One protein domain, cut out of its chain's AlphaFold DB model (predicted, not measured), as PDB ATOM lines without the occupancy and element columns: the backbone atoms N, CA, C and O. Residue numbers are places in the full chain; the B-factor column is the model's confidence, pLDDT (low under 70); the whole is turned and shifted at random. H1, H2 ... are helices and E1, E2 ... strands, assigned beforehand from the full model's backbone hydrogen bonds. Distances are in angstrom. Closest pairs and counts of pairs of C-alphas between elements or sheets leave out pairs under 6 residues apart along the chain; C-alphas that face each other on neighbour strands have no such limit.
ATOM      1  N   MET A   3     174.034 132.715 203.799       93.69
ATOM      2  CA  MET A   3     173.418 133.388 202.665       93.69
ATOM      3  C   MET A   3     171.904 133.158 202.699       93.69
ATOM      4  O   MET A   3     171.467 132.020 202.907       93.69
ATOM      5  N   PRO A   4     171.092 134.214 202.517       91.12
ATOM      6  CA  PRO A   4     169.651 134.048 202.427       91.12
ATOM      7  C   PRO A   4     169.280 133.272 201.146       91.12
ATOM      8  O   PRO A   4     170.106 133.191 200.232       91.12
ATOM      9  N   PRO A   5     168.059 132.716 201.064       87.50
ATOM     10  CA  PRO A   5     167.576 132.030 199.866       87.50
ATOM     11  C   PRO A   5     167.608 132.915 198.611       87.50
ATOM     12  O   PRO A   5     167.551 134.143 198.710       87.50
ATOM     13  N   ASP A   6     167.623 132.293 197.431       86.69
ATOM     14  CA  ASP A   6     167.722 133.009 196.150       86.69
ATOM     15  C   ASP A   6     166.555 133.969 195.863       86.69
ATOM     16  O   ASP A   6     166.722 134.960 195.152       86.69
ATOM     17  N   ASP A   7     165.379 133.705 196.436       86.50
ATOM     18  CA  ASP A   7     164.182 134.541 196.321       86.50
ATOM     19  C   ASP A   7     164.078 135.616 197.420       86.50
ATOM     20  O   ASP A   7     163.124 136.400 197.434       86.50
ATOM     21  N   SER A   8     165.046 135.684 198.342       89.50
ATOM     22  CA  SER A   8     165.039 136.673 199.419       89.50
ATOM     23  C   SER A   8     165.305 138.083 198.877       89.50
ATOM     24  O   SER A   8     166.291 138.303 198.163       89.50
ATOM     25  N   PRO A   9     164.528 139.101 199.305       91.12
ATOM     26  CA  PRO A   9     164.817 140.495 198.970       91.12
ATOM     27  C   PRO A   9     166.154 140.981 199.560       91.12
ATOM     28  O   PRO A   9     166.664 142.027 199.157       91.12
ATOM     29  N   PHE A  10     166.743 140.231 200.497       91.69
ATOM     30  CA  PHE A  10     168.019 140.553 201.129       91.69
ATOM     31  C   PHE A  10     169.226 139.916 200.432       91.69
ATOM     32  O   PHE A  10     170.357 140.230 200.803       91.69
ATOM     33  N   LEU A  11     169.029 139.073 199.407       93.62
ATOM     34  CA  LEU A  11     170.128 138.389 198.719       93.62
ATOM     35  C   LEU A  11     171.152 139.371 198.138       93.62
ATOM     36  O   LEU A  11     172.354 139.185 198.321       93.62
ATOM     37  N   ALA A  12     170.696 140.434 197.473       95.31
ATOM     38  CA  ALA A  12     171.594 141.431 196.891       95.31
ATOM     39  C   ALA A  12     172.470 142.100 197.964       95.31
ATOM     40  O   ALA A  12     173.682 142.229 197.788       95.31
ATOM     41  N   ALA A  13     171.877 142.462 199.106       95.62
ATOM     42  CA  ALA A  13     172.609 143.041 200.226       95.62
ATOM     43  C   ALA A  13     173.592 142.036 200.845       95.62
ATOM     44  O   ALA A  13     174.757 142.371 201.054       95.62
ATOM     45  N   ALA A  14     173.158 140.792 201.067       96.00
ATOM     46  CA  ALA A  14     174.004 139.725 201.595       96.00
ATOM     47  C   ALA A  14     175.207 139.439 200.685       96.00
ATOM     48  O   ALA A  14     176.315 139.279 201.183       96.00
ATOM     49  N   ARG A  15     175.027 139.442 199.356       96.56
ATOM     50  CA  ARG A  15     176.129 139.277 198.392       96.56
ATOM     51  C   ARG A  15     177.146 140.414 198.483       96.56
ATOM     52  O   ARG A  15     178.340 140.154 198.441       96.56
ATOM     53  N   ILE A  16     176.701 141.659 198.657       98.19
ATOM     54  CA  ILE A  16     177.615 142.802 198.814       98.19
ATOM     55  C   ILE A  16     178.428 142.681 200.110       98.19
ATOM     56  O   ILE A  16     179.641 142.894 200.092       98.19
ATOM     57  N   VAL A  17     177.787 142.293 201.216       98.12
ATOM     58  CA  VAL A  17     178.484 142.031 202.486       98.12
ATOM     59  C   VAL A  17     179.470 140.865 202.331       98.12
ATOM     60  O   VAL A  17     180.621 140.978 202.749       98.12
ATOM     61  N   ALA A  18     179.067 139.774 201.673       97.12
ATOM     62  CA  ALA A  18     179.938 138.633 201.392       97.12
ATOM     63  C   ALA A  18     181.160 139.034 200.553       97.12
ATOM     64  O   ALA A  18     182.267 138.583 200.836       97.12
ATOM     65  N   ASN A  19     180.981 139.925 199.573       97.00
ATOM     66  CA  ASN A  19     182.077 140.454 198.766       97.00
ATOM     67  C   ASN A  19     183.065 141.266 199.612       97.00
ATOM     68  O   ASN A  19     184.266 141.068 199.465       97.00
ATOM     69  N   GLY A  20     182.594 142.128 200.522       96.94
ATOM     70  CA  GLY A  20     183.472 142.865 201.443       96.94
ATOM     71  C   GLY A  20     184.248 141.944 202.387       96.94
ATOM     72  O   GLY A  20     185.458 142.094 202.580       96.94
ATOM     73  N   LEU A  21     183.566 140.924 202.911       95.75
ATOM     74  CA  LEU A  21     184.161 139.895 203.763       95.75
ATOM     75  C   LEU A  21     185.225 139.071 203.014       95.75
ATOM     76  O   LEU A  21     186.301 138.822 203.550       95.75
ATOM     77  N   ALA A  22     184.960 138.674 201.767       95.38
ATOM     78  CA  ALA A  22     185.902 137.918 200.946       95.38
ATOM     79  C   ALA A  22     187.088 138.774 200.478       95.38
ATOM     80  O   ALA A  22     188.234 138.327 200.550       95.38
ATOM     81  N   ALA A  23     186.834 140.011 200.043       94.69
ATOM     82  CA  ALA A  23     187.863 140.915 199.541       94.69
ATOM     83  C   ALA A  23     188.888 141.272 200.624       94.69
ATOM     84  O   ALA A  23     190.089 141.146 200.385       94.69
ATOM     85  N   SER A  24     188.420 141.613 201.831       92.81
ATOM     86  CA  SER A  24     189.290 141.864 202.994       92.81
ATOM     87  C   SER A  24     190.034 140.620 203.486       92.81
ATOM     88  O   SER A  24     191.057 140.732 204.155       92.81
ATOM     89  N   ASN A  25     189.542 139.421 203.166       92.06
ATOM     90  CA  ASN A  25     190.227 138.176 203.496       92.06
ATOM     91  C   ASN A  25     191.303 137.783 202.483       92.06
ATOM     92  O   ASN A  25     192.278 137.135 202.860       92.06
ATOM     93  N   ALA A  26     191.120 138.149 201.215       88.44
ATOM     94  CA  ALA A  26     192.081 137.888 200.151       88.44
ATOM     95  C   ALA A  26     193.224 138.918 200.123       88.44
ATOM     96  O   ALA A  26     194.355 138.559 199.803       88.44
ATOM     97  N   HIS A  27     192.940 140.173 200.481       79.25
ATOM     98  CA  HIS A  27     193.886 141.289 200.412       79.25
ATOM     99  C   HIS A  27     194.233 141.758 201.818       79.25
ATOM    100  O   HIS A  27     193.702 142.735 202.339       79.25
ATOM    101  N   ILE A  28     195.084 140.969 202.462       71.44
ATOM    102  CA  ILE A  28     195.511 141.216 203.826       71.44
ATOM    103  C   ILE A  28     196.646 142.243 203.818       71.44
ATOM    104  O   ILE A  28     197.741 141.957 203.335       71.44
ATOM    105  N   ASP A  29     196.391 143.413 204.404       63.31
ATOM    106  CA  ASP A  29     197.356 144.517 204.472       63.31
ATOM    107  C   ASP A  29     198.538 144.220 205.426       63.31
ATOM    108  O   ASP A  29     199.621 144.787 205.270       63.31
ATOM    109  N   SER A  30     198.366 143.322 206.410       58.97
ATOM    110  CA  SER A  30     199.359 143.061 207.463       58.97
ATOM    111  C   SER A  30     199.800 141.589 207.541       58.97
ATOM    112  O   SER A  30     198.959 140.704 207.666       58.97
ATOM    113  N   PRO A  31     201.109 141.268 207.591       52.97
ATOM    114  CA  PRO A  31     201.600 139.883 207.683       52.97
ATOM    115  C   PRO A  31     201.141 139.104 208.930       52.97
ATOM    116  O   PRO A  31     201.310 137.887 208.995       52.97
ATOM    117  N   GLN A  32     200.638 139.806 209.950       56.56
ATOM    118  CA  GLN A  32     200.115 139.215 211.189       56.56
ATOM    119  C   GLN A  32     198.658 138.757 211.056       56.56
ATOM    120  O   GLN A  32     198.211 137.908 211.831       56.56
ATOM    121  N   ASP A  33     197.935 139.275 210.065       63.78
ATOM    122  CA  ASP A  33     196.565 138.886 209.783       63.78
ATOM    123  C   ASP A  33     196.569 137.570 209.002       63.78
ATOM    124  O   ASP A  33     197.211 137.413 207.963       63.78
ATOM    125  N   ARG A  34     195.856 136.575 209.528       67.38
ATOM    126  CA  ARG A  34     195.701 135.281 208.860       67.38
ATOM    127  C   ARG A  34     194.492 135.319 207.942       67.38
ATOM    128  O   ARG A  34     193.437 135.828 208.322       67.38
ATOM    129  N   SER A  35     194.625 134.741 206.753       76.88
ATOM    130  CA  SER A  35     193.462 134.424 205.934       76.88
ATOM    131  C   SER A  35     192.632 133.357 206.648       76.88
ATOM    132  O   SER A  35     193.165 132.386 207.185       76.88
ATOM    133  N   ALA A  36     191.323 133.573 206.696       85.81
ATOM    134  CA  ALA A  36     190.358 132.580 207.140       85.81
ATOM    135  C   ALA A  36     189.849 131.792 205.928       85.81
ATOM    136  O   ALA A  36     189.755 132.333 204.824       85.81
ATOM    137  N   GLU A  37     189.483 130.530 206.125       91.62
ATOM    138  CA  GLU A  37     188.703 129.803 205.126       91.62
ATOM    139  C   GLU A  37     187.239 130.247 205.229       91.62
ATOM    140  O   GLU A  37     186.651 130.257 206.311       91.62
ATOM    141  N   ILE A  38     186.656 130.687 204.112       92.81
ATOM    142  CA  ILE A  38     185.295 131.228 204.085       92.81
ATOM    143  C   ILE A  38     184.392 130.261 203.329       92.81
ATOM    144  O   ILE A  38     184.476 130.144 202.110       92.81
ATOM    145  N   PHE A  39     183.463 129.646 204.055       92.94
ATOM    146  CA  PHE A  39     182.374 128.862 203.475       92.94
ATOM    147  C   PHE A  39     181.121 129.723 203.321       92.94
ATOM    148  O   PHE A  39     180.724 130.427 204.258       92.94
ATOM    149  N   LEU A  40     180.470 129.657 202.162       93.38
ATOM    150  CA  LEU A  40     179.120 130.187 201.982       93.38
ATOM    151  C   LEU A  40     178.124 129.062 202.256       93.38
ATOM    152  O   LEU A  40     178.190 128.009 201.629       93.38
ATOM    153  N   VAL A  41     177.226 129.283 203.213       90.56
ATOM    154  CA  VAL A  41     176.160 128.336 203.552       90.56
ATOM    155  C   VAL A  41     174.856 128.929 203.051       90.56
ATOM    156  O   VAL A  41     174.335 129.880 203.634       90.56
ATOM    157  N   GLU A  42     174.370 128.402 201.933       84.69
ATOM    158  CA  GLU A  42     173.128 128.838 201.303       84.69
ATOM    159  C   GLU A  42     171.921 128.201 201.991       84.69
ATOM    160  O   GLU A  42     171.894 126.998 202.264       84.69
ATOM    161  N   SER A  43     170.903 129.014 202.267       74.56
ATOM    162  CA  SER A  43     169.616 128.500 202.718       74.56
ATOM    163  C   SER A  43     168.799 128.021 201.518       74.56
ATOM    164  O   SER A  43     168.490 128.798 200.617       74.56
ATOM    165  N   SER A  44     168.421 126.742 201.503       64.75
ATOM    166  CA  SER A  44     167.717 126.117 200.373       64.75
ATOM    167  C   SER A  44     166.253 126.555 200.213       64.75
ATOM    168  O   SER A  44     165.636 126.249 199.195       64.75
ATOM    169  N   SER A  45     165.666 127.245 201.201       59.66
ATOM    170  CA  SER A  45     164.333 127.869 201.115       59.66
ATOM    171  C   SER A  45     164.086 128.826 202.287       59.66
ATOM    172  O   SER A  45     164.744 128.717 203.321       59.66
ATOM    173  N   GLN A  46     163.070 129.695 202.196       52.03
ATOM    174  CA  GLN A  46     162.570 130.472 203.351       52.03
ATOM    175  C   GLN A  46     162.102 129.579 204.519       52.03
ATOM    176  O   GLN A  46     162.033 130.025 205.660       52.03
ATOM    177  N   THR A  47     161.777 128.312 204.232       43.97
ATOM    178  CA  THR A  47     161.349 127.302 205.211       43.97
ATOM    179  C   THR A  47     162.483 126.436 205.753       43.97
ATOM    180  O   THR A  47     162.268 125.687 206.707       43.97
ATOM    181  N   ALA A  48     163.682 126.496 205.162       58.81
ATOM    182  CA  ALA A  48     164.839 125.810 205.708       58.81
ATOM    183  C   ALA A  48     165.159 126.456 207.056       58.81
ATOM    184  O   ALA A  48     165.346 127.669 207.154       58.81
ATOM    185  N   SER A  49     165.146 125.645 208.116       75.62
ATOM    186  CA  SER A  49     165.388 126.156 209.458       75.62
ATOM    187  C   SER A  49     166.786 126.759 209.511       75.62
ATOM    188  O   SER A  49     167.757 126.111 209.127       75.62
ATOM    189  N   LEU A  50     166.890 127.973 210.045       86.81
ATOM    190  CA  LEU A  50     168.156 128.597 210.430       86.81
ATOM    191  C   LEU A  50     169.054 127.632 211.227       86.81
ATOM    192  O   LEU A  50     170.272 127.687 211.102       86.81
ATOM    193  N   ASP A  51     168.456 126.700 211.975       88.56
ATOM    194  CA  ASP A  51     169.179 125.625 212.662       88.56
ATOM    195  C   ASP A  51     169.914 124.685 211.705       88.56
ATOM    196  O   ASP A  51     171.074 124.383 211.943       88.56
ATOM    197  N   ALA A  52     169.308 124.295 210.583       88.69
ATOM    198  CA  ALA A  52     169.966 123.439 209.597       88.69
ATOM    199  C   ALA A  52     171.180 124.133 208.956       88.69
ATOM    200  O   ALA A  52     172.182 123.484 208.665       88.69
ATOM    201  N   ALA A  53     171.114 125.455 208.767       90.69
ATOM    202  CA  ALA A  53     172.241 126.234 208.267       90.69
ATOM    203  C   ALA A  53     173.379 126.327 209.303       90.69
ATOM    204  O   ALA A  53     174.552 126.215 208.947       90.69
ATOM    205  N   LEU A  54     173.044 126.484 210.589       92.44
ATOM    206  CA  LEU A  54     174.023 126.447 211.678       92.44
ATOM    207  C   LEU A  54     174.645 125.054 211.845       92.44
ATOM    208  O   LEU A  54     175.857 124.950 212.015       92.44
ATOM    209  N   ASP A  55     173.846 123.994 211.734       91.56
ATOM    210  CA  ASP A  55     174.317 122.609 211.783       91.56
ATOM    211  C   ASP A  55     175.242 122.301 210.597       91.56
ATOM    212  O   ASP A  55     176.303 121.707 210.778       91.56
ATOM    213  N   ALA A  56     174.899 122.762 209.390       91.44
ATOM    214  CA  ALA A  56     175.763 122.635 208.219       91.44
ATOM    215  C   ALA A  56     177.100 123.370 208.412       91.44
ATOM    216  O   ALA A  56     178.151 122.823 208.073       91.44
ATOM    217  N   ALA A  57     177.081 124.574 208.993       93.56
ATOM    218  CA  ALA A  57     178.300 125.312 209.318       93.56
ATOM    219  C   ALA A  57     179.165 124.557 210.342       93.56
ATOM    220  O   ALA A  57     180.372 124.426 210.145       93.56
ATOM    221  N   LEU A  58     178.543 123.999 211.387       93.94
ATOM    222  CA  LEU A  58     179.227 123.193 212.398       93.94
ATOM    223  C   LEU A  58     179.872 121.940 211.785       93.94
ATOM    224  O   LEU A  58     181.046 121.671 212.025       93.94
ATOM    225  N   VAL A  59     179.130 121.190 210.962       93.06
ATOM    226  CA  VAL A  59     179.631 119.986 210.272       93.06
ATOM    227  C   VAL A  59     180.745 120.323 209.279       93.06
ATOM    228  O   VAL A  59     181.655 119.519 209.089       93.06
ATOM    229  N   SER A  60     180.716 121.521 208.688       92.25
ATOM    230  CA  SER A  60     181.778 122.021 207.805       92.25
ATOM    231  C   SER A  60     183.037 122.464 208.560       92.25
ATOM    232  O   SER A  60     184.008 122.866 207.927       92.25
ATOM    233  N   GLY A  61     183.043 122.393 209.896       93.50
ATOM    234  CA  GLY A  61     184.194 122.753 210.724       93.50
ATOM    235  C   GLY A  61     184.366 124.257 210.931       93.50
ATOM    236  O   GLY A  61     185.481 124.705 211.172       93.50
ATOM    237  N   ALA A  62     183.297 125.051 210.819       95.44
ATOM    238  CA  ALA A  62     183.381 126.489 211.051       95.44
ATOM    239  C   ALA A  62     183.641 126.815 212.535       95.44
ATOM    240  O   ALA A  62     182.897 126.374 213.410       95.44
ATOM    241  N   ASP A  63     184.634 127.665 212.806       95.44
ATOM    242  CA  ASP A  63     184.892 128.205 214.153       95.44
ATOM    243  C   ASP A  63     183.886 129.298 214.551       95.44
ATOM    244  O   ASP A  63     183.610 129.521 215.730       95.44
ATOM    245  N   ILE A  64     183.353 130.017 213.560       97.25
ATOM    246  CA  ILE A  64     182.396 131.110 213.735       97.25
ATOM    247  C   ILE A  64     181.528 131.275 212.487       97.25
ATOM    248  O   ILE A  64     181.971 131.085 211.353       97.25
ATOM    249  N   VAL A  65     180.277 131.679 212.694       97.62
ATOM    250  CA  VAL A  65     179.328 132.017 211.634       97.62
ATOM    251  C   VAL A  65     179.176 133.530 211.533       97.62
ATOM    252  O   VAL A  65     178.986 134.204 212.534       97.62
ATOM    253  N   VAL A  66     179.199 134.062 210.310       98.12
ATOM    254  CA  VAL A  66     178.804 135.449 210.011       98.12
ATOM    255  C   VAL A  66     177.431 135.439 209.343       98.12
ATOM    256  O   VAL A  66     177.230 134.696 208.379       98.12
ATOM    257  N   GLY A  67     176.507 136.263 209.831       96.12
ATOM    258  CA  GLY A  67     175.100 136.292 209.427       96.12
ATOM    259  C   GLY A  67     174.168 135.671 210.476       96.12
ATOM    260  O   GLY A  67     174.642 135.115 211.465       96.12
ATOM    261  N   PRO A  68     172.841 135.760 210.292       95.00
ATOM    262  CA  PRO A  68     172.129 136.288 209.127       95.00
ATOM    263  C   PRO A  68     172.068 137.827 209.098       95.00
ATOM    264  O   PRO A  68     172.411 138.491 210.074       95.00
ATOM    265  N   ILE A  69     171.633 138.385 207.963       93.75
ATOM    266  CA  ILE A  69     171.391 139.832 207.766       93.75
ATOM    267  C   ILE A  69     169.936 140.240 208.050       93.75
ATOM    268  O   ILE A  69     169.639 141.385 208.396       93.75
ATOM    269  N   GLU A  70     169.013 139.294 207.905       91.19
ATOM    270  CA  GLU A  70     167.578 139.497 208.067       91.19
ATOM    271  C   GLU A  70     167.227 139.687 209.541       91.19
ATOM    272  O   GLU A  70     167.509 138.818 210.366       91.19
ATOM    273  N   ARG A  71     166.572 140.803 209.877       90.38
ATOM    274  CA  ARG A  71     166.230 141.127 211.270       90.38
ATOM    275  C   ARG A  71     165.393 140.031 211.935       90.38
ATOM    276  O   ARG A  71     165.699 139.632 213.053       90.38
ATOM    277  N   SER A  72     164.412 139.475 211.224       90.19
ATOM    278  CA  SER A  72     163.589 138.359 211.709       90.19
ATOM    279  C   SER A  72     164.420 137.116 212.050       90.19
ATOM    280  O   SER A  72     164.172 136.464 213.062       90.19
ATOM    281  N   ALA A  73     165.440 136.798 211.250       91.12
ATOM    282  CA  ALA A  73     166.336 135.681 211.518       91.12
ATOM    283  C   ALA A  73     167.256 135.954 212.718       91.12
ATOM    284  O   ALA A  73     167.470 135.063 213.540       91.12
ATOM    285  N   VAL A  74     167.730 137.193 212.881       93.38
ATOM    286  CA  VAL A  74     168.479 137.609 214.078       93.38
ATOM    287  C   VAL A  74     167.619 137.505 215.339       93.38
ATOM    288  O   VAL A  74     168.084 136.992 216.355       93.38
ATOM    289  N   GLU A  75     166.348 137.904 215.282       92.50
ATOM    290  CA  GLU A  75     165.413 137.730 216.400       92.50
ATOM    291  C   GLU A  75     165.204 136.256 216.765       92.50
ATOM    292  O   GLU A  75     165.127 135.918 217.948       92.50
ATOM    293  N   MET A  76     165.141 135.359 215.776       91.75
ATOM    294  CA  MET A  76     165.074 133.920 216.044       91.75
ATOM    295  C   MET A  76     166.319 133.421 216.786       91.75
ATOM    296  O   MET A  76     166.178 132.624 217.713       91.75
ATOM    297  N   LEU A  77     167.520 133.901 216.434       93.50
ATOM    298  CA  LEU A  77     168.752 133.569 217.165       93.50
ATOM    299  C   LEU A  77     168.742 134.127 218.586       93.50
ATOM    300  O   LEU A  77     169.105 133.418 219.522       93.50
ATOM    301  N   ALA A  78     168.300 135.371 218.754       94.19
ATOM    302  CA  ALA A  78     168.283 136.048 220.046       94.19
ATOM    303  C   ALA A  78     167.349 135.369 221.063       94.19
ATOM    304  O   ALA A  78     167.606 135.424 222.262       94.19
ATOM    305  N   ARG A  79     166.294 134.685 220.595       91.94
ATOM    306  CA  ARG A  79     165.355 133.921 221.439       91.94
ATOM    307  C   ARG A  79     165.845 132.515 221.801       91.94
ATOM    308  O   ARG A  79     165.198 131.836 222.602       91.94
ATOM    309  N   LYS A  80     166.941 132.029 221.206       91.62
ATOM    310  CA  LYS A  80     167.501 130.717 221.558       91.62
ATOM    311  C   LYS A  80     168.143 130.775 222.940       91.62
ATOM    312  O   LYS A  80     168.567 131.822 223.404       91.62
ATOM    313  N   LYS A  81     168.231 129.624 223.609       90.50
ATOM    314  CA  LYS A  81     168.969 129.509 224.879       90.50
ATOM    315  C   LYS A  81     170.475 129.408 224.649       90.50
ATOM    316  O   LYS A  81     171.264 129.959 225.405       90.50
ATOM    317  N   THR A  82     170.862 128.681 223.605       92.06
ATOM    318  CA  THR A  82     172.251 128.390 223.243       92.06
ATOM    319  C   THR A  82     172.371 128.288 221.727       92.06
ATOM    320  O   THR A  82     171.397 127.939 221.055       92.06
ATOM    321  N   LEU A  83     173.565 128.559 221.199       94.75
ATOM    322  CA  LEU A  83     173.913 128.362 219.791       94.75
ATOM    323  C   LEU A  83     175.048 127.333 219.689       94.75
ATOM    324  O   LEU A  83     175.914 127.330 220.571       94.75
ATOM    325  N   PRO A  84     175.052 126.475 218.651       93.25
ATOM    326  CA  PRO A  84     176.020 125.382 218.524       93.25
ATOM    327  C   PRO A  84     177.464 125.861 218.327       93.25
ATOM    328  O   PRO A  84     178.398 125.152 218.686       93.25
ATOM    329  N   LEU A  85     177.640 127.072 217.803       95.12
ATOM    330  CA  LEU A  85     178.915 127.753 217.611       95.12
ATOM    331  C   LEU A  85     178.709 129.275 217.716       95.12
ATOM    332  O   LEU A  85     177.554 129.719 217.690       95.12
ATOM    333  N   PRO A  86     179.778 130.076 217.869       97.31
ATOM    334  CA  PRO A  86     179.695 131.532 217.805       97.31
ATOM    335  C   PRO A  86     179.043 132.018 216.504       97.31
ATOM    336  O   PRO A  86     179.358 131.536 215.415       97.31
ATOM    337  N   VAL A  87     178.144 132.994 216.615       97.94
ATOM    338  CA  VAL A  87     177.442 133.624 215.494       97.94
ATOM    339  C   VAL A  87     177.546 135.138 215.628       97.94
ATOM    340  O   VAL A  87     177.050 135.709 216.595       97.94
ATOM    341  N   LEU A  88     178.169 135.792 214.651       98.44
ATOM    342  CA  LEU A  88     178.154 137.238 214.471       98.44
ATOM    343  C   LEU A  88     177.042 137.605 213.481       98.44
ATOM    344  O   LEU A  88     177.225 137.547 212.262       98.44
ATOM    345  N   ALA A  89     175.874 137.963 214.004       97.69
ATOM    346  CA  ALA A  89     174.741 138.395 213.202       97.69
ATOM    347  C   ALA A  89     174.958 139.808 212.642       97.69
ATOM    348  O   ALA A  89     175.522 140.673 213.306       97.69
ATOM    349  N   LEU A  90     174.466 140.051 211.426       97.25
ATOM    350  CA  LEU A  90     174.671 141.292 210.666       97.25
ATOM    351  C   LEU A  90     173.497 142.274 210.823       97.25
ATOM    352  O   LEU A  90     173.191 143.060 209.924       97.25
ATOM    353  N   ASN A  91     172.783 142.166 211.942       94.44
ATOM    354  CA  ASN A  91     171.699 143.054 212.331       94.44
ATOM    355  C   ASN A  91     171.516 143.007 213.854       94.44
ATOM    356  O   ASN A  91     172.120 142.179 214.538       94.44
ATOM    357  N   VAL A  92     170.644 143.865 214.374       92.19
ATOM    358  CA  VAL A  92     170.245 143.882 215.789       92.19
ATOM    359  C   VAL A  92     168.754 143.532 215.871       92.19
ATOM    360  O   VAL A  92     167.986 144.013 215.030       92.19
ATOM    361  N   PRO A  93     168.328 142.674 216.818       90.75
ATOM    362  CA  PRO A  93     166.917 142.364 217.012       90.75
ATOM    363  C   PRO A  93     166.169 143.561 217.617       90.75
ATOM    364  O   PRO A  93     166.689 144.234 218.507       90.75
ATOM    365  N   ASP A  94     164.931 143.796 217.181       83.00
ATOM    366  CA  ASP A  94     164.090 144.843 217.769       83.00
ATOM    367  C   ASP A  94     163.499 144.367 219.109       83.00
ATOM    368  O   ASP A  94     163.214 143.179 219.299       83.00
ATOM    369  N   ASN A  95     163.285 145.300 220.046       73.38
ATOM    370  CA  ASN A  95     162.568 145.074 221.314       73.38
ATOM    371  C   ASN A  95     163.049 143.852 222.123       73.38
ATOM    372  O   ASN A  95     162.264 143.206 222.820       73.38
ATOM    373  N   THR A  96     164.329 143.507 222.004       79.44
ATOM    374  CA  THR A  96     164.930 142.362 222.686       79.44
ATOM    375  C   THR A  96     165.921 142.864 223.720       79.44
ATOM    376  O   THR A  96     166.786 143.679 223.411       79.44
ATOM    377  N   ASP A  97     165.805 142.359 224.946       85.56
ATOM    378  CA  ASP A  97     166.791 142.621 225.988       85.56
ATOM    379  C   ASP A  97     168.129 141.987 225.589       85.56
ATOM    380  O   ASP A  97     168.298 140.765 225.614       85.56
ATOM    381  N   LEU A  98     169.082 142.837 225.199       88.25
ATOM    382  CA  LEU A  98     170.407 142.412 224.766       88.25
ATOM    383  C   LEU A  98     171.189 141.711 225.887       88.25
ATOM    384  O   LEU A  98     172.089 140.930 225.594       88.25
ATOM    385  N   SER A  99     170.833 141.904 227.161       86.56
ATOM    386  CA  SER A  99     171.469 141.178 228.269       86.56
ATOM    387  C   SER A  99     171.079 139.693 228.318       86.56
ATOM    388  O   SER A  99     171.805 138.881 228.895       86.56
ATOM    389  N   ALA A 100     169.967 139.319 227.674       88.62
ATOM    390  CA  ALA A 100     169.407 137.971 227.700       88.62
ATOM    391  C   ALA A 100     169.758 137.117 226.467       88.62
ATOM    392  O   ALA A 100     169.362 135.950 226.403       88.62
ATOM    393  N   VAL A 101     170.483 137.661 225.485       94.00
ATOM    394  CA  VAL A 101     170.826 136.924 224.257       94.00
ATOM    395  C   VAL A 101     171.915 135.865 224.506       94.00
ATOM    396  O   VAL A 101     172.745 136.035 225.408       94.00
ATOM    397  N   PRO A 102     171.982 134.779 223.704       94.88
ATOM    398  CA  PRO A 102     172.986 133.727 223.868       94.88
ATOM    399  C   PRO A 102     174.420 134.254 223.949       94.88
ATOM    400  O   PRO A 102     174.807 135.118 223.166       94.88
ATOM    401  N   GLN A 103     175.247 133.673 224.826       93.25
ATOM    402  CA  GLN A 103     176.677 134.025 224.951       93.25
ATOM    403  C   GLN A 103     177.459 133.841 223.641       93.25
ATOM    404  O   GLN A 103     178.373 134.602 223.346       93.25
ATOM    405  N   ASN A 104     177.026 132.894 222.808       95.44
ATOM    406  CA  ASN A 104     177.579 132.648 221.477       95.44
ATOM    407  C   ASN A 104     176.950 133.532 220.379       95.44
ATOM    408  O   ASN A 104     177.148 133.250 219.206       95.44
ATOM    409  N   LEU A 105     176.181 134.574 220.717       97.44
ATOM    410  CA  LEU A 105     175.623 135.532 219.755       97.44
ATOM    411  C   LEU A 105     176.279 136.906 219.928       97.44
ATOM    412  O   LEU A 105     176.199 137.496 221.006       97.44
ATOM    413  N   GLY A 106     176.903 137.395 218.861       97.62
ATOM    414  CA  GLY A 106     177.370 138.767 218.690       97.62
ATOM    415  C   GLY A 106     176.568 139.447 217.580       97.62
ATOM    416  O   GLY A 106     176.038 138.778 216.694       97.62
ATOM    417  N   LEU A 107     176.456 140.770 217.628       97.31
ATOM    418  CA  LEU A 107     175.598 141.570 216.758       97.31
ATOM    419  C   LEU A 107     176.406 142.739 216.191       97.31
ATOM    420  O   LEU A 107     176.977 143.509 216.954       97.31
ATOM    421  N   ILE A 108     176.420 142.915 214.875       97.00
ATOM    422  CA  ILE A 108     176.993 144.091 214.208       97.00
ATOM    423  C   ILE A 108     175.979 144.654 213.218       97.00
ATOM    424  O   ILE A 108     175.291 143.906 212.527       97.00
ATOM    425  N   SER A 109     175.850 145.979 213.156       93.44
ATOM    426  CA  SER A 109     174.858 146.628 212.299       93.44
ATOM    427  C   SER A 109     175.293 148.021 211.853       93.44
ATOM    428  O   SER A 109     176.023 148.727 212.544       93.44
ATOM    429  N   ILE A 110     174.781 148.425 210.691       92.94
ATOM    430  CA  ILE A 110     174.860 149.785 210.136       92.94
ATOM    431  C   ILE A 110     173.464 150.422 210.049       92.94
ATOM    432  O   ILE A 110     173.163 151.179 209.130       92.94
ATOM    433  N   SER A 111     172.562 150.053 210.961       88.69
ATOM    434  CA  SER A 111     171.180 150.535 210.942       88.69
ATOM    435  C   SER A 111     171.101 152.050 211.115       88.69
ATOM    436  O   SER A 111     171.783 152.627 211.966       88.69
ATOM    437  N   LEU A 298     188.057 156.460 200.634       92.00
ATOM    438  CA  LEU A 298     188.539 155.667 199.510       92.00
ATOM    439  C   LEU A 298     187.981 156.202 198.193       92.00
ATOM    440  O   LEU A 298     186.767 156.295 198.000       92.00
ATOM    441  N   LYS A 299     188.888 156.495 197.260       93.12
ATOM    442  CA  LYS A 299     188.574 156.762 195.853       93.12
ATOM    443  C   LYS A 299     188.594 155.448 195.051       93.12
ATOM    444  O   LYS A 299     189.139 154.454 195.533       93.12
ATOM    445  N   PRO A 300     188.002 155.396 193.840       94.12
ATOM    446  CA  PRO A 300     187.881 154.147 193.080       94.12
ATOM    447  C   PRO A 300     189.203 153.391 192.872       94.12
ATOM    448  O   PRO A 300     189.234 152.181 193.072       94.12
ATOM    449  N   ALA A 301     190.287 154.099 192.538       93.94
ATOM    450  CA  ALA A 301     191.601 153.488 192.322       93.94
ATOM    451  C   ALA A 301     192.199 152.901 193.613       93.94
ATOM    452  O   ALA A 301     192.675 151.770 193.604       93.94
ATOM    453  N   ASP A 302     192.125 153.635 194.727       93.75
ATOM    454  CA  ASP A 302     192.643 153.172 196.022       93.75
ATOM    455  C   ASP A 302     191.833 151.989 196.561       93.75
ATOM    456  O   ASP A 302     192.383 151.057 197.143       93.75
ATOM    457  N   PHE A 303     190.519 151.995 196.325       95.19
ATOM    458  CA  PHE A 303     189.651 150.872 196.665       95.19
ATOM    459  C   PHE A 303     190.030 149.617 195.883       95.19
ATOM    460  O   PHE A 303     190.156 148.549 196.475       95.19
ATOM    461  N   GLU A 304     190.221 149.732 194.567       95.31
ATOM    462  CA  GLU A 304     190.605 148.592 193.734       95.31
ATOM    463  C   GLU A 304     191.998 148.078 194.104       95.31
ATOM    464  O   GLU A 304     192.188 146.869 194.220       95.31
ATOM    465  N   ALA A 305     192.941 148.979 194.390       93.38
ATOM    466  CA  ALA A 305     194.267 148.612 194.873       93.38
ATOM    467  C   ALA A 305     194.216 147.862 196.215       93.38
ATOM    468  O   ALA A 305     194.967 146.908 196.409       93.38
ATOM    469  N   ARG A 306     193.328 148.272 197.128       92.31
ATOM    470  CA  ARG A 306     193.207 147.675 198.465       92.31
ATOM    471  C   ARG A 306     192.418 146.369 198.482       92.31
ATOM    472  O   ARG A 306     192.779 145.451 199.202       92.31
ATOM    473  N   PHE A 307     191.333 146.276 197.718       94.25
ATOM    474  CA  PHE A 307     190.393 145.152 197.795       94.25
ATOM    475  C   PHE A 307     190.427 144.218 196.579       94.25
ATOM    476  O   PHE A 307     189.731 143.200 196.581       94.25
ATOM    477  N   GLY A 308     191.186 144.558 195.533       93.81
ATOM    478  CA  GLY A 308     191.293 143.773 194.298       93.81
ATOM    479  C   GLY A 308     189.970 143.627 193.541       93.81
ATOM    480  O   GLY A 308     189.777 142.670 192.792       93.81
ATOM    481  N   THR A 309     189.020 144.531 193.778       94.12
ATOM    482  CA  THR A 309     187.697 144.520 193.152       94.12
ATOM    483  C   THR A 309     187.200 145.942 192.933       94.12
ATOM    484  O   THR A 309     187.634 146.875 193.608       94.12
ATOM    485  N   SER A 310     186.283 146.122 191.987       95.12
ATOM    486  CA  SER A 310     185.722 147.434 191.687       95.12
ATOM    487  C   SER A 310     184.862 147.950 192.841       95.12
ATOM    488  O   SER A 310     184.097 147.206 193.459       95.12
ATOM    489  N   MET A 311     184.944 149.256 193.097       95.50
ATOM    490  CA  MET A 311     184.143 149.905 194.132       95.50
ATOM    491  C   MET A 311     182.638 149.785 193.837       95.50
ATOM    492  O   MET A 311     182.213 150.082 192.716       95.50
ATOM    493  N   PRO A 312     181.803 149.428 194.833       96.25
ATOM    494  CA  PRO A 312     180.357 149.453 194.670       96.25
ATOM    495  C   PRO A 312     179.845 150.843 194.273       96.25
ATOM    496  O   PRO A 312     180.280 151.859 194.813       96.25
ATOM    497  N   TYR A 313     178.884 150.885 193.348       91.06
ATOM    498  CA  TYR A 313     178.411 152.143 192.765       91.06
ATOM    499  C   TYR A 313     177.616 153.011 193.754       91.06
ATOM    500  O   TYR A 313     177.893 154.199 193.906       91.06
ATOM    501  N   SER A 314     176.627 152.432 194.444       94.81
ATOM    502  CA  SER A 314     175.756 153.188 195.354       94.81
ATOM    503  C   SER A 314     176.364 153.331 196.750       94.81
ATOM    504  O   SER A 314     177.053 152.433 197.235       94.81
ATOM    505  N   LEU A 315     176.055 154.433 197.442       95.81
ATOM    506  CA  LEU A 315     176.506 154.664 198.821       95.81
ATOM    507  C   LEU A 315     176.077 153.530 199.759       95.81
ATOM    508  O   LEU A 315     176.894 153.011 200.514       95.81
ATOM    509  N   SER A 316     174.827 153.071 199.653       95.12
ATOM    510  CA  SER A 316     174.331 151.937 200.438       95.12
ATOM    511  C   SER A 316     175.128 150.655 200.178       95.12
ATOM    512  O   SER A 316     175.432 149.927 201.118       95.12
ATOM    513  N   ALA A 317     175.517 150.390 198.926       97.44
ATOM    514  CA  ALA A 317     176.348 149.235 198.600       97.44
ATOM    515  C   ALA A 317     177.773 149.377 199.157       97.44
ATOM    516  O   ALA A 317     178.315 148.408 199.679       97.44
ATOM    517  N   LYS A 318     178.362 150.579 199.133       97.75
ATOM    518  CA  LYS A 318     179.661 150.839 199.779       97.75
ATOM    519  C   LYS A 318     179.598 150.591 201.290       97.75
ATOM    520  O   LYS A 318     180.483 149.938 201.833       97.75
ATOM    521  N   ARG A 319     178.531 151.033 201.968       97.75
ATOM    522  CA  ARG A 319     178.326 150.785 203.410       97.75
ATOM    523  C   ARG A 319     178.162 149.299 203.729       97.75
ATOM    524  O   ARG A 319     178.747 148.821 204.694       97.75
ATOM    525  N   LEU A 320     177.412 148.557 202.912       98.06
ATOM    526  CA  LEU A 320     177.276 147.102 203.056       98.06
ATOM    527  C   LEU A 320     178.602 146.373 202.804       98.06
ATOM    528  O   LEU A 320     178.921 145.420 203.508       98.06
ATOM    529  N   PHE A 321     179.397 146.834 201.838       98.56
ATOM    530  CA  PHE A 321     180.731 146.292 201.605       98.56
ATOM    531  C   PHE A 321     181.630 146.529 202.825       98.56
ATOM    532  O   PHE A 321     182.240 145.586 203.320       98.56
ATOM    533  N   ALA A 322     181.634 147.752 203.368       98.12
ATOM    534  CA  ALA A 322     182.345 148.093 204.598       98.12
ATOM    535  C   ALA A 322     181.903 147.222 205.789       98.12
ATOM    536  O   ALA A 322     182.749 146.718 206.524       98.12
ATOM    537  N   LEU A 323     180.596 146.965 205.939       98.31
ATOM    538  CA  LEU A 323     180.080 146.036 206.951       98.31
ATOM    539  C   LEU A 323     180.668 144.629 206.780       98.31
ATOM    540  O   LEU A 323     180.976 143.979 207.771       98.31
ATOM    541  N   GLY A 324     180.838 144.157 205.544       97.88
ATOM    542  CA  GLY A 324     181.486 142.876 205.258       97.88
ATOM    543  C   GLY A 324     182.939 142.820 205.715       97.88
ATOM    544  O   GLY A 324     183.348 141.837 206.334       97.88
ATOM    545  N   VAL A 325     183.695 143.891 205.454       97.19
ATOM    546  CA  VAL A 325     185.086 144.028 205.909       97.19
ATOM    547  C   VAL A 325     185.159 143.964 207.437       97.19
ATOM    548  O   VAL A 325     185.878 143.137 207.995       97.19
ATOM    549  N   ASP A 326     184.337 144.754 208.122       97.62
ATOM    550  CA  ASP A 326     184.356 144.833 209.586       97.62
ATOM    551  C   ASP A 326     183.789 143.579 210.262       97.62
ATOM    552  O   ASP A 326     184.247 143.181 211.338       97.62
ATOM    553  N   ALA A 327     182.835 142.900 209.620       97.75
ATOM    554  CA  ALA A 327     182.337 141.609 210.075       97.75
ATOM    555  C   ALA A 327     183.428 140.534 210.012       97.75
ATOM    556  O   ALA A 327     183.516 139.720 210.930       97.75
ATOM    557  N   ARG A 328     184.292 140.546 208.985       95.56
ATOM    558  CA  ARG A 328     185.464 139.660 208.928       95.56
ATOM    559  C   ARG A 328     186.407 139.938 210.098       95.56
ATOM    560  O   ARG A 328     186.752 139.005 210.818       95.56
ATOM    561  N   THR A 329     186.800 141.199 210.291       94.50
ATOM    562  CA  THR A 329     187.719 141.616 211.365       94.50
ATOM    563  C   THR A 329     187.191 141.195 212.733       94.50
ATOM    564  O   THR A 329     187.891 140.540 213.505       94.50
ATOM    565  N   THR A 330     185.916 141.483 212.997       96.75
ATOM    566  CA  THR A 330     185.257 141.133 214.257       96.75
ATOM    567  C   THR A 330     185.157 139.622 214.448       96.75
ATOM    568  O   THR A 330     185.496 139.116 215.517       96.75
ATOM    569  N   ALA A 331     184.719 138.882 213.425       96.12
ATOM    570  CA  ALA A 331     184.565 137.436 213.522       96.12
ATOM    571  C   ALA A 331     185.910 136.734 213.754       96.12
ATOM    572  O   ALA A 331     185.996 135.829 214.582       96.12
ATOM    573  N   LEU A 332     186.969 137.178 213.072       93.25
ATOM    574  CA  LEU A 332     188.312 136.627 213.232       93.25
ATOM    575  C   LEU A 332     188.898 136.926 214.617       93.25
ATOM    576  O   LEU A 332     189.507 136.052 215.227       93.25
ATOM    577  N   ALA A 333     188.715 138.145 215.130       93.75
ATOM    578  CA  ALA A 333     189.141 138.483 216.485       93.75
ATOM    579  C   ALA A 333     188.409 137.623 217.523       93.75
ATOM    580  O   ALA A 333     189.042 137.029 218.399       93.75
ATOM    581  N   TRP A 334     187.087 137.497 217.385       95.25
ATOM    582  CA  TRP A 334     186.270 136.777 218.350       95.25
ATOM    583  C   TRP A 334     186.526 135.267 218.340       95.25
ATOM    584  O   TRP A 334     186.640 134.674 219.413       95.25
ATOM    585  N   SER A 335     186.707 134.640 217.171       93.44
ATOM    586  CA  SER A 335     187.046 133.208 217.093       93.44
ATOM    587  C   SER A 335     188.397 132.881 217.740       93.44
ATOM    588  O   SER A 335     188.604 131.773 218.228       93.44
ATOM    589  N   GLN A 336     189.297 133.863 217.821       92.19
ATOM    590  CA  GLN A 336     190.586 133.768 218.510       92.19
ATOM    591  C   GLN A 336     190.507 134.128 220.004       92.19
ATOM    592  O   GLN A 336     191.537 134.181 220.677       92.19
ATOM    593  N   GLY A 337     189.310 134.409 220.531       92.94
ATOM    594  CA  GLY A 337     189.106 134.835 221.916       92.94
ATOM    595  C   GLY A 337     189.611 136.250 222.215       92.94
ATOM    596  O   GLY A 337     189.850 136.570 223.378       92.94
ATOM    597  N   ARG A 338     189.804 137.093 221.190       94.06
ATOM    598  CA  ARG A 338     190.186 138.501 221.353       94.06
ATOM    599  C   ARG A 338     188.959 139.408 221.350       94.06
ATOM    600  O   ARG A 338     188.021 139.202 220.583       94.06
ATOM    601  N   SER A 339     189.039 140.465 222.149       95.12
ATOM    602  CA  SER A 339     188.124 141.608 222.100       95.12
ATOM    603  C   SER A 339     188.722 142.721 221.233       95.12
ATOM    604  O   SER A 339     189.942 142.902 221.223       95.12
ATOM    605  N   LEU A 340     187.874 143.485 220.544       96.62
ATOM    606  CA  LEU A 340     188.266 144.710 219.844       96.62
ATOM    607  C   LEU A 340     188.217 145.887 220.824       96.62
ATOM    608  O   LEU A 340     187.229 146.049 221.541       96.62
ATOM    609  N   GLN A 341     189.260 146.716 220.840       95.69
ATOM    610  CA  GLN A 341     189.412 147.841 221.771       95.69
ATOM    611  C   GLN A 341     189.688 149.131 220.991       95.69
ATOM    612  O   GLN A 341     190.800 149.657 221.007       95.69
ATOM    613  N   GLY A 342     188.683 149.610 220.255       94.50
ATOM    614  CA  GLY A 342     188.811 150.796 219.410       94.50
ATOM    615  C   GLY A 342     189.641 150.567 218.144       94.50
ATOM    616  O   GLY A 342     190.394 151.450 217.735       94.50
ATOM    617  N   GLU A 343     189.530 149.387 217.529       94.44
ATOM    618  CA  GLU A 343     190.224 149.080 216.274       94.44
ATOM    619  C   GLU A 343     189.633 149.911 215.118       94.44
ATOM    620  O   GLU A 343     188.430 150.182 215.075       94.44
ATOM    621  N   ALA A 344     190.471 150.356 214.179       94.44
ATOM    622  CA  ALA A 344     190.005 151.097 213.010       94.44
ATOM    623  C   ALA A 344     189.300 150.147 212.029       94.44
ATOM    624  O   ALA A 344     189.896 149.167 211.587       94.44
ATOM    625  N   GLY A 345     188.048 150.449 211.691       95.25
ATOM    626  CA  GLY A 345     187.244 149.709 210.722       95.25
ATOM    627  C   GLY A 345     186.731 150.593 209.588       95.25
ATOM    628  O   GLY A 345     186.774 151.826 209.636       95.25
ATOM    629  N   GLU A 346     186.199 149.947 208.561       96.50
ATOM    630  CA  GLU A 346     185.683 150.581 207.349       96.50
ATOM    631  C   GLU A 346     184.306 151.217 207.552       96.50
ATOM    632  O   GLU A 346     183.913 152.120 206.808       96.50
ATOM    633  N   THR A 347     183.572 150.774 208.573       96.81
ATOM    634  CA  THR A 347     182.313 151.374 209.025       96.81
ATOM    635  C   THR A 347     182.520 152.391 210.152       96.81
ATOM    636  O   THR A 347     181.629 153.198 210.424       96.81
ATOM    637  N   GLY A 348     183.695 152.418 210.779       95.12
ATOM    638  CA  GLY A 348     184.045 153.307 211.883       95.12
ATOM    639  C   GLY A 348     185.027 152.637 212.835       95.12
ATOM    640  O   GLY A 348     185.536 151.556 212.564       95.12
ATOM    641  N   THR A 349     185.278 153.253 213.983       95.94
ATOM    642  CA  THR A 349     186.052 152.613 215.050       95.94
ATOM    643  C   THR A 349     185.204 151.540 215.734       95.94
ATOM    644  O   THR A 349     184.084 151.829 216.164       95.94
ATOM    645  N   LEU A 350     185.737 150.321 215.838       97.12
ATOM    646  CA  LEU A 350     185.050 149.140 216.352       97.12
ATOM    647  C   LEU A 350     185.510 148.803 217.770       97.12
ATOM    648  O   LEU A 350     186.704 148.670 218.047       97.12
ATOM    649  N   THR A 351     184.547 148.601 218.662       97.44
ATOM    650  CA  THR A 351     184.773 148.045 219.998       97.44
ATOM    651  C   THR A 351     183.844 146.864 220.195       97.44
ATOM    652  O   THR A 351     182.645 146.946 219.934       97.44
ATOM    653  N   PHE A 352     184.398 145.739 220.629       97.31
ATOM    654  CA  PHE A 352     183.622 144.531 220.845       97.31
ATOM    655  C   PHE A 352     184.271 143.681 221.919       97.31
ATOM    656  O   PHE A 352     185.347 143.122 221.724       97.31
ATOM    657  N   ASP A 353     183.577 143.557 223.041       95.44
ATOM    658  CA  ASP A 353     183.901 142.600 224.078       95.44
ATOM    659  C   ASP A 353     182.631 141.847 224.446       95.44
ATOM    660  O   ASP A 353     181.752 142.375 225.138       95.44
ATOM    661  N   ARG A 354     182.551 140.589 223.998       93.62
ATOM    662  CA  ARG A 354     181.366 139.767 224.226       93.62
ATOM    663  C   ARG A 354     181.068 139.571 225.711       93.62
ATOM    664  O   ARG A 354     179.910 139.359 226.054       93.62
ATOM    665  N   SER A 355     182.059 139.653 226.600       91.38
ATOM    666  CA  SER A 355     181.814 139.530 228.042       91.38
ATOM    667  C   SER A 355     181.015 140.705 228.622       91.38
ATOM    668  O   SER A 355     180.355 140.540 229.647       91.38
ATOM    669  N   HIS A 356     181.018 141.855 227.941       92.44
ATOM    670  CA  HIS A 356     180.325 143.075 228.354       92.44
ATOM    671  C   HIS A 356     179.038 143.320 227.562       92.44
ATOM    672  O   HIS A 356     178.010 143.655 228.148       92.44
ATOM    673  N   SER A 357     179.077 143.149 226.241       94.81
ATOM    674  CA  SER A 357     177.944 143.430 225.358       94.81
ATOM    675  C   SER A 357     177.916 142.455 224.182       94.81
ATOM    676  O   SER A 357     178.968 142.130 223.631       94.81
ATOM    677  N   PRO A 358     176.736 141.981 223.740       95.75
ATOM    678  CA  PRO A 358     176.636 141.261 222.476       95.75
ATOM    679  C   PRO A 358     176.798 142.190 221.267       95.75
ATOM    680  O   PRO A 358     176.980 141.693 220.161       95.75
ATOM    681  N   LEU A 359     176.697 143.509 221.443       95.56
ATOM    682  CA  LEU A 359     176.767 144.477 220.357       95.56
ATOM    683  C   LEU A 359     178.218 144.868 220.065       95.56
ATOM    684  O   LEU A 359     178.968 145.236 220.967       95.56
ATOM    685  N   VAL A 360     178.580 144.846 218.788       96.88
ATOM    686  CA  VAL A 360     179.756 145.533 218.262       96.88
ATOM    687  C   VAL A 360     179.429 147.017 218.206       96.88
ATOM    688  O   VAL A 360     178.630 147.467 217.380       96.88
TER     689      VAL A 360
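What this domain is: This is residues 3 to 111 and 298 to 360 of the 455 residues of an uncharacterized protein of Sutterella wadsworthensis CAG:135 (UniProt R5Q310). Two small two-stranded sheets, the parallel pair E1 E2 and the hairpin E3 E4, sit beside the last part of one long helix, H5, which runs through the middle, while H1 crosses H5 about halfway along it. H3 covers E1 and E2 on the side away from H5, H2 lies at the edge near H3, and H4 lies at the far edge of the whole. The printed part has 172 residues with five named helices and four named strands, in the order H1 H2 H3 E1 E2 H4 H5 E3 E4. By its named elements it is mostly helix, though under half of the residues are in them. It is compact, with a radius of gyration of the C-alphas of 15.4 A, and rounded, spanning 45 by 37 by 32 A.

Where its parts are: E1 is residues 87 to 89 and E2 is residues 105 to 107. E3, residues 340 to 344, is 9.5 A long, and E4, residues 349 to 352, is 10.2 A long and ends at C-alpha 352 (183.622, 144.531, 220.845). H5, residues 315 to 335, is 30.1 A long, from C-alpha 315 at (176.506, 154.664, 198.821). H1, residues 11 to 26, begins at C-alpha 11 (170.128, 138.389, 198.719) and is 22.0 A long. H2 is residues 50 to 59, 14.3 A; H3 is residues 71 to 78, 10.3 A; H4 is residues 300 to 307, 10.5 A.

How they stand to each other: E3 and E4 form an antiparallel hairpin, with N 340 and O 352 2.8 A apart, within hydrogen-bond range. H5 comes closest to E3 at the C-alphas of Ala 333 and Leu 340, 7.1 A. E1 and E2 are parallel neighbours, with N 89 and O 106 2.8 A apart, within hydrogen-bond range. Residues 65 to 66 make a short parallel pairing with residues 87 to 88 of E1. The closest C-alphas of E1 and H5 are those of Leu 88 and Ala 331, 6.5 A; those of E1 and H3 are Val 74 and Ala 89, 6.4 A. H1 and H5 touch at a steep tilt of 55 degrees, the same way, closest at the C-alphas of Val 17 and Gly 324, 4.2 A. H1, with residues 23 to 26 alone, only just touches H4, with 3 pairs of C-alphas within 8 A, closest at Ala 23 and Phe 307, 5.2 A. H2 and H3 are close but not clearly touching, with the C-alphas of Leu 50 and Ala 73 7.4 A apart. H2 and H5 are apart. In H1, H2, H3, H4 and H5 every O i to N i+4 pair is within hydrogen-bond range.

The domain as a whole: The two C-alphas farthest apart, those of Lys 81 and Ala 301, are 46.3 A apart. Residues 112 to 297 are not printed, and C-alphas 111 and 298 are 21.4 A apart across this cut. The links H1 to H2, H2 to H3 and E1 to E2 are long. The mean pLDDT of the printed part is 90.9; residues 29 to 34 and 44 to 48 are under 70.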